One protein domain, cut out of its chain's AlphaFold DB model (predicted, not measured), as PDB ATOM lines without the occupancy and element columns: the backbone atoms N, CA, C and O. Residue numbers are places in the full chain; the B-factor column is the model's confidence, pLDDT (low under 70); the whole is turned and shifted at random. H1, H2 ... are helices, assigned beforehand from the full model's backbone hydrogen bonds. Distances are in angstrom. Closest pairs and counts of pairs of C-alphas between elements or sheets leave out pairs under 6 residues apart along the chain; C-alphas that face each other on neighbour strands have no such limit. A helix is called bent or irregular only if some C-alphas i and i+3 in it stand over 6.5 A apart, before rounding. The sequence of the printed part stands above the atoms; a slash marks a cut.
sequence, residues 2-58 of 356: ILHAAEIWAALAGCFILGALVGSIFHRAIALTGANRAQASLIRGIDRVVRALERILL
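AT A GLANCE: This is residues 2 to 58 of the 356 residues of an uncharacterized protein of Kaistia sp. 32K (UniProt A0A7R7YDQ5). Two long helices, H1 and then H2, meet near their ends through a tight link and make a wide, open V, with H1 as the longer arm. The V is flat: the C-alphas span 51 by 37 by 6 A along their three main axes. The printed part has 57 residues with two named helices, H1 then H2, and no named strand; its class is all helix. The whole is extended, with a radius of gyration of the C-alphas of 18.9 A.

IN THESE COORDINATES: Find C-alpha 2 at (40.654, -21.071, 4.576); from there H1, residues 2 to 32, runs 44.6 A to C-alpha 32 at (20.420, -40.406, -30.137). Pass over three residues to C-alpha 36 at (15.082, -47.841, -26.656), where H2, residues 36 to 57, begins. It runs 30.9 A to C-alpha 57 at (23.973, -65.960, -3.284). Neither helix is bent or irregular.

HOW THE PARTS SIT: Look along the z column: it falls from the first to the last C-alpha of H1 and rises again from the first to the last C-alpha of H2. H1 and H2 meet only through their link, the tight one of residues 33 to 35. In H1 and H2 every O i to N i+4 pair is within hydrogen-bond range. Residues 2 to 29, which belong to H1, stand free, and so do residues 40 to 58, of which 40 to 57 belong to H2.

THE WHOLE: The two C-alphas farthest apart are those of Leu 3 and Arg 55, at 52.1 A. The printed part has no cut and no long link. In the B-factor column the mean pLDDT of the printed part is 85.5, with 92 for H1 and 80 for H2; look at residues 34 to 40 for the model's low confidence, under 70.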
ATOM      1  N   ILE A   2      41.920 -21.297   5.310       87.19
ATOM      2  CA  ILE A   2      40.654 -21.071   4.576       87.19
ATOM      3  C   ILE A   2      40.832 -21.118   3.041       87.19
ATOM      4  O   ILE A   2      39.986 -21.677   2.353       87.19
ATOM      5  N   LEU A   3      41.958 -20.622   2.503       89.25
ATOM      6  CA  LEU A   3      42.240 -20.683   1.057       89.25
ATOM      7  C   LEU A   3      42.355 -22.126   0.527       89.25
ATOM      8  O   LEU A   3      41.743 -22.457  -0.479       89.25
ATOM      9  N   HIS A   4      43.056 -23.006   1.250       92.06
ATOM     10  CA  HIS A   4      43.189 -24.416   0.860       92.06
ATOM     11  C   HIS A   4      41.866 -25.179   0.930       92.06
ATOM     12  O   HIS A   4      41.614 -26.056   0.111       92.06
ATOM     13  N   ALA A   5      40.989 -24.827   1.873       92.50
ATOM     14  CA  ALA A   5      39.642 -25.383   1.892       92.50
ATOM     15  C   ALA A   5      38.869 -24.981   0.624       92.50
ATOM     16  O   ALA A   5      38.252 -25.837  -0.004       92.50
ATOM     17  N   ALA A   6      38.951 -23.715   0.202       94.31
ATOM     18  CA  ALA A   6      38.298 -23.243  -1.020       94.31
ATOM     19  C   ALA A   6      38.831 -23.940  -2.288       94.31
ATOM     20  O   ALA A   6      38.041 -24.318  -3.151       94.31
ATOM     21  N   GLU A   7      40.143 -24.178  -2.377       95.50
ATOM     22  CA  GLU A   7      40.772 -24.919  -3.483       95.50
ATOM     23  C   GLU A   7      40.263 -26.369  -3.572       95.50
ATOM     24  O   GLU A   7      39.937 -26.847  -4.661       95.50
ATOM     25  N   ILE A   8      40.117 -27.055  -2.433       96.31
ATOM     26  CA  ILE A   8      39.589 -28.427  -2.378       96.31
ATOM     27  C   ILE A   8      38.121 -28.461  -2.819       96.31
ATOM     28  O   ILE A   8      37.741 -29.299  -3.637       96.31
ATOM     29  N   TRP A   9      37.296 -27.533  -2.330       96.69
ATOM     30  CA  TRP A   9      35.890 -27.446  -2.736       96.69
ATOM     31  C   TRP A   9      35.734 -27.134  -4.229       96.69
ATOM     32  O   TRP A   9      34.886 -27.734  -4.888       96.69
ATOM     33  N   ALA A  10      36.582 -26.267  -4.788       96.44
ATOM     34  CA  ALA A  10      36.589 -25.974  -6.219       96.44
ATOM     35  C   ALA A  10      36.986 -27.202  -7.059       96.44
ATOM     36  O   ALA A  10      36.348 -27.481  -8.076       96.44
ATOM     37  N   ALA A  11      37.985 -27.976  -6.621       96.94
ATOM     38  CA  ALA A  11      38.391 -29.209  -7.296       96.94
ATOM     39  C   ALA A  11      37.284 -30.281  -7.267       96.94
ATOM     40  O   ALA A  11      37.010 -30.921  -8.286       96.94
ATOM     41  N   LEU A  12      36.601 -30.441  -6.129       97.19
ATOM     42  CA  LEU A  12      35.465 -31.358  -5.997       97.19
ATOM     43  C   LEU A  12      34.284 -30.931  -6.874       97.19
ATOM     44  O   LEU A  12      33.707 -31.768  -7.571       97.19
ATOM     45  N   ALA A  13      33.962 -29.635  -6.903       96.69
ATOM     46  CA  ALA A  13      32.928 -29.094  -7.780       96.69
ATOM     47  C   ALA A  13      33.277 -29.306  -9.263       96.69
ATOM     48  O   ALA A  13      32.427 -29.740 -10.040       96.69
ATOM     49  N   GLY A  14      34.537 -29.085  -9.651       97.81
ATOM     50  CA  GLY A  14      35.020 -29.348 -11.007       97.81
ATOM     51  C   GLY A  14      34.881 -30.819 -11.407       97.81
ATOM     52  O   GLY A  14      34.378 -31.118 -12.489       97.81
ATOM     53  N   CYS A  15      35.249 -31.741 -10.513       97.19
ATOM     54  CA  CYS A  15      35.087 -33.179 -10.734       97.19
ATOM     55  C   CYS A  15      33.609 -33.575 -10.885       97.19
ATOM     56  O   CYS A  15      33.253 -34.320 -11.799       97.19
ATOM     57  N   PHE A  16      32.727 -33.021 -10.047       97.31
ATOM     58  CA  PHE A  16      31.287 -33.262 -10.130       97.31
ATOM     59  C   PHE A  16      30.694 -32.771 -11.457       97.31
ATOM     60  O   PHE A  16      29.963 -33.509 -12.119       97.31
ATOM     61  N   ILE A  17      31.047 -31.555 -11.884       97.06
ATOM     62  CA  ILE A  17      30.579 -30.981 -13.153       97.06
ATOM     63  C   ILE A  17      31.084 -31.813 -14.335       97.06
ATOM     64  O   ILE A  17      30.311 -32.106 -15.248       97.06
ATOM     65  N   LEU A  18      32.348 -32.243 -14.310       96.38
ATOM     66  CA  LEU A  18      32.915 -33.106 -15.345       96.38
ATOM     67  C   LEU A  18      32.174 -34.450 -15.414       96.38
ATOM     68  O   LEU A  18      31.792 -34.886 -16.499       96.38
ATOM     69  N   GLY A  19      31.908 -35.075 -14.263       97.19
ATOM     70  CA  GLY A  19      31.137 -36.315 -14.175       97.19
ATOM     71  C   GLY A  19      29.709 -36.160 -14.704       97.19
ATOM     72  O   GLY A  19      29.253 -36.982 -15.500       97.19
ATOM     73  N   ALA A  20      29.023 -35.076 -14.336       94.25
ATOM     74  CA  ALA A  20      27.683 -34.765 -14.828       94.25
ATOM     75  C   ALA A  20      27.667 -34.521 -16.347       94.25
ATOM     76  O   ALA A  20      26.754 -34.975 -17.040       94.25
ATOM     77  N   LEU A  21      28.689 -33.853 -16.887       95.44
ATOM     78  CA  LEU A  21      28.817 -33.578 -18.316       95.44
ATOM     79  C   LEU A  21      29.080 -34.860 -19.115       95.44
ATOM     80  O   LEU A  21      28.405 -35.103 -20.114       95.44
ATOM     81  N   VAL A  22      29.983 -35.724 -18.643       95.69
ATOM     82  CA  VAL A  22      30.232 -37.043 -19.249       95.69
ATOM     83  C   VAL A  22      28.980 -37.918 -19.180       95.69
ATOM     84  O   VAL A  22      28.591 -38.511 -20.187       95.69
ATOM     85  N   GLY A  23      28.296 -37.952 -18.033       94.62
ATOM     86  CA  GLY A  23      27.036 -38.680 -17.865       94.62
ATOM     87  C   GLY A  23      25.929 -38.169 -18.791       94.62
ATOM     88  O   GLY A  23      25.235 -38.964 -19.423       94.62
ATOM     89  N   SER A  24      25.809 -36.850 -18.947       91.06
ATOM     90  CA  SER A  24      24.859 -36.211 -19.863       91.06
ATOM     91  C   SER A  24      25.169 -36.526 -21.329       91.06
ATOM     92  O   SER A  24      24.264 -36.865 -22.092       91.06
ATOM     93  N   ILE A  25      26.448 -36.506 -21.730       90.69
ATOM     94  CA  ILE A  25      26.880 -36.913 -23.076       90.69
ATOM     95  C   ILE A  25      26.557 -38.387 -23.319       90.69
ATOM     96  O   ILE A  25      26.030 -38.718 -24.379       90.69
ATOM     97  N   PHE A  26      26.811 -39.263 -22.347       89.69
ATOM     98  CA  PHE A  26      26.509 -40.688 -22.467       89.69
ATOM     99  C   PHE A  26      25.000 -40.937 -22.578       89.69
ATOM    100  O   PHE A  26      24.550 -41.639 -23.483       89.69
ATOM    101  N   HIS A  27      24.200 -40.279 -21.735       83.50
ATOM    102  CA  HIS A  27      22.740 -40.322 -21.801       83.50
ATOM    103  C   HIS A  27      22.214 -39.800 -23.146       83.50
ATOM    104  O   HIS A  27      21.311 -40.386 -23.742       83.50
ATOM    105  N   ARG A  28      22.806 -38.724 -23.675       83.19
ATOM    106  CA  ARG A  28      22.430 -38.148 -24.971       83.19
ATOM    107  C   ARG A  28      22.866 -39.025 -26.144       83.19
ATOM    108  O   ARG A  28      22.098 -39.168 -27.086       83.19
ATOM    109  N   ALA A  29      24.038 -39.654 -26.088       83.06
ATOM    110  CA  ALA A  29      24.495 -40.621 -27.089       83.06
ATOM    111  C   ALA A  29      23.567 -41.847 -27.141       83.06
ATOM    112  O   ALA A  29      23.171 -42.308 -28.213       83.06
ATOM    113  N   ILE A  30      23.138 -42.317 -25.974       75.81
ATOM    114  CA  ILE A  30      22.132 -43.366 -25.830       75.81
ATOM    115  C   ILE A  30      20.774 -42.923 -26.397       75.81
ATOM    116  O   ILE A  30      20.163 -43.654 -27.174       75.81
ATOM    117  N   ALA A  31      20.318 -41.713 -26.079       74.44
ATOM    118  CA  ALA A  31      19.057 -41.191 -26.599       74.44
ATOM    119  C   ALA A  31      19.083 -41.011 -28.131       74.44
ATOM    120  O   ALA A  31      18.082 -41.254 -28.803       74.44
ATOM    121  N   LEU A  32      20.235 -40.627 -28.698       74.38
ATOM    122  CA  LEU A  32      20.420 -40.406 -30.137       74.38
ATOM    123  C   LEU A  32      20.526 -41.701 -30.949       74.38
ATOM    124  O   LEU A  32      20.162 -41.710 -32.121       74.38
ATOM    125  N   THR A  33      20.974 -42.806 -30.348       75.88
ATOM    126  CA  THR A  33      21.036 -44.107 -31.038       75.88
ATOM    127  C   THR A  33      19.659 -44.753 -31.230       75.88
ATOM    128  O   THR A  33      19.558 -45.771 -31.914       75.88
ATOM    129  N   GLY A  34      18.579 -44.176 -30.676       62.66
ATOM    130  CA  GLY A  34      17.197 -44.629 -30.903       62.66
ATOM    131  C   GLY A  34      16.929 -46.067 -30.441       62.66
ATOM    132  O   GLY A  34      15.904 -46.667 -30.770       62.66
ATOM    133  N   ALA A  35      17.849 -46.636 -29.663       61.53
ATOM    134  CA  ALA A  35      17.891 -48.043 -29.315       61.53
ATOM    135  C   ALA A  35      17.089 -48.345 -28.037       61.53
ATOM    136  O   ALA A  35      17.452 -49.234 -27.270       61.53
ATOM    137  N   ASN A  36      15.960 -47.657 -27.823       61.62
ATOM    138  CA  ASN A  36      15.082 -47.841 -26.656       61.62
ATOM    139  C   ASN A  36      14.691 -49.319 -26.454       61.62
ATOM    140  O   ASN A  36      14.544 -49.799 -25.333       61.62
ATOM    141  N   ARG A  37      14.574 -50.080 -27.553       63.53
ATOM    142  CA  ARG A  37      14.301 -51.525 -27.517       63.53
ATOM    143  C   ARG A  37      15.508 -52.350 -27.063       63.53
ATOM    144  O   ARG A  37      15.317 -53.304 -26.309       63.53
ATOM    145  N   ALA A  38      16.718 -51.970 -27.477       65.56
ATOM    146  CA  ALA A  38      17.958 -52.631 -27.074       65.56
ATOM    147  C   ALA A  38      18.298 -52.331 -25.605       65.56
ATOM    148  O   ALA A  38      18.691 -53.228 -24.863       65.56
ATOM    149  N   GLN A  39      18.048 -51.101 -25.148       62.22
ATOM    150  CA  GLN A  39      18.164 -50.736 -23.737       62.22
ATOM    151  C   GLN A  39      17.166 -51.498 -22.869       62.22
ATOM    152  O   GLN A  39      17.552 -52.069 -21.856       62.22
ATOM    153  N   ALA A  40      15.903 -51.596 -23.291       64.50
ATOM    154  CA  ALA A  40      14.910 -52.375 -22.561       64.50
ATOM    155  C   ALA A  40      15.273 -53.871 -22.505       64.50
ATOM    156  O   ALA A  40      15.015 -54.532 -21.500       64.50
ATOM    157  N   SER A  41      15.883 -54.434 -23.559       74.94
ATOM    158  CA  SER A  41      16.401 -55.808 -23.504       74.94
ATOM    159  C   SER A  41      17.630 -55.950 -22.612       74.94
ATOM    160  O   SER A  41      17.739 -56.966 -21.933       74.94
ATOM    161  N   LEU A  42      18.508 -54.946 -22.577       79.38
ATOM    162  CA  LEU A  42      19.704 -54.949 -21.742       79.38
ATOM    163  C   LEU A  42      19.338 -54.846 -20.257       79.38
ATOM    164  O   LEU A  42      19.818 -55.651 -19.471       79.38
ATOM    165  N   ILE A  43      18.406 -53.958 -19.893       75.12
ATOM    166  CA  ILE A  43      17.875 -53.822 -18.526       75.12
ATOM    167  C   ILE A  43      17.222 -55.133 -18.074       75.12
ATOM    168  O   ILE A  43      17.578 -55.678 -17.035       75.12
ATOM    169  N   ARG A  44      16.354 -55.731 -18.904       82.25
ATOM    170  CA  ARG A  44      15.764 -57.055 -18.615       82.25
ATOM    171  C   ARG A  44      16.790 -58.192 -18.578       82.25
ATOM    172  O   ARG A  44      16.480 -59.270 -18.065       82.25
ATOM    173  N   GLY A  45      17.948 -58.009 -19.205       87.75
ATOM    174  CA  GLY A  45      19.077 -58.934 -19.149       87.75
ATOM    175  C   GLY A  45      19.812 -58.816 -17.818       87.75
ATOM    176  O   GLY A  45      19.987 -59.822 -17.138       87.75
ATOM    177  N   ILE A  46      20.147 -57.588 -17.417       84.56
ATOM    178  CA  ILE A  46      20.789 -57.273 -16.137       84.56
ATOM    179  C   ILE A  46      19.907 -57.741 -14.979       84.56
ATOM    180  O   ILE A  46      20.383 -58.501 -14.146       84.56
ATOM    181  N   ASP A  47      18.610 -57.426 -14.977       85.25
ATOM    182  CA  ASP A  47      17.678 -57.884 -13.938       85.25
ATOM    183  C   ASP A  47      17.611 -59.410 -13.830       85.25
ATOM    184  O   ASP A  47      17.478 -59.959 -12.737       85.25
ATOM    185  N   ARG A  48      17.704 -60.124 -14.958       86.31
ATOM    186  CA  ARG A  48      17.730 -61.592 -14.955       86.31
ATOM    187  C   ARG A  48      19.012 -62.131 -14.344       86.31
ATOM    188  O   ARG A  48      18.947 -63.103 -13.597       86.31
ATOM    189  N   VAL A  49      20.148 -61.509 -14.644       90.06
ATOM    190  CA  VAL A  49      21.440 -61.882 -14.060       90.06
ATOM    191  C   VAL A  49      21.459 -61.561 -12.571       90.06
ATOM    192  O   VAL A  49      21.832 -62.426 -11.793       90.06
ATOM    193  N   VAL A  50      20.986 -60.382 -12.163       87.75
ATOM    194  CA  VAL A  50      20.893 -59.983 -10.752       87.75
ATOM    195  C   VAL A  50      19.991 -60.941  -9.987       87.75
ATOM    196  O   VAL A  50      20.428 -61.485  -8.986       87.75
ATOM    197  N   ARG A  51      18.791 -61.266 -10.486       83.44
ATOM    198  CA  ARG A  51      17.911 -62.247  -9.824       83.44
ATOM    199  C   ARG A  51      18.494 -63.656  -9.803       83.44
ATOM    200  O   ARG A  51      18.287 -64.387  -8.838       83.44
ATOM    201  N   ALA A  52      19.202 -64.068 -10.853       86.25
ATOM    202  CA  ALA A  52      19.889 -65.357 -10.864       86.25
ATOM    203  C   ALA A  52      21.017 -65.383  -9.825       86.25
ATOM    204  O   ALA A  52      21.148 -66.363  -9.095       86.25
ATOM    205  N   LEU A  53      21.777 -64.294  -9.724       88.88
ATOM    206  CA  LEU A  53      22.859 -64.126  -8.768       88.88
ATOM    207  C   LEU A  53      22.323 -64.038  -7.334       88.88
ATOM    208  O   LEU A  53      22.854 -64.703  -6.461       88.88
ATOM    209  N   GLU A  54      21.229 -63.317  -7.094       86.06
ATOM    210  CA  GLU A  54      20.533 -63.275  -5.804       86.06
ATOM    211  C   GLU A  54      19.977 -64.644  -5.419       86.06
ATOM    212  O   GLU A  54      20.087 -65.042  -4.268       86.06
ATOM    213  N   ARG A  55      19.443 -65.418  -6.370       83.50
ATOM    214  CA  ARG A  55      18.982 -66.787  -6.102       83.50
ATOM    215  C   ARG A  55      20.132 -67.728  -5.734       83.50
ATOM    216  O   ARG A  55      19.925 -68.667  -4.972       83.50
ATOM    217  N   ILE A  56      21.320 -67.492  -6.287       85.69
ATOM    218  CA  ILE A  56      22.531 -68.276  -6.015       85.69
ATOM    219  C   ILE A  56      23.189 -67.840  -4.697       85.69
ATOM    220  O   ILE A  56      23.598 -68.689  -3.912       85.69
ATOM    221  N   LEU A  57      23.281 -66.533  -4.442       86.00
ATOM    222  CA  LEU A  57      23.973 -65.960  -3.284       86.00
ATOM    223  C   LEU A  57      23.090 -65.876  -2.034       86.00
ATOM    224  O   LEU A  57      23.596 -65.971  -0.920       86.00
ATOM    225  N   LEU A  58      21.779 -65.695  -2.194       84.12
ATOM    226  CA  LEU A  58      20.806 -65.516  -1.110       84.12
ATOM    227  C   LEU A  58      19.616 -66.488  -1.260       84.12
ATOM    228  O   LEU A  58      18.467 -66.048  -1.371       84.12
TER     229      LEU A  58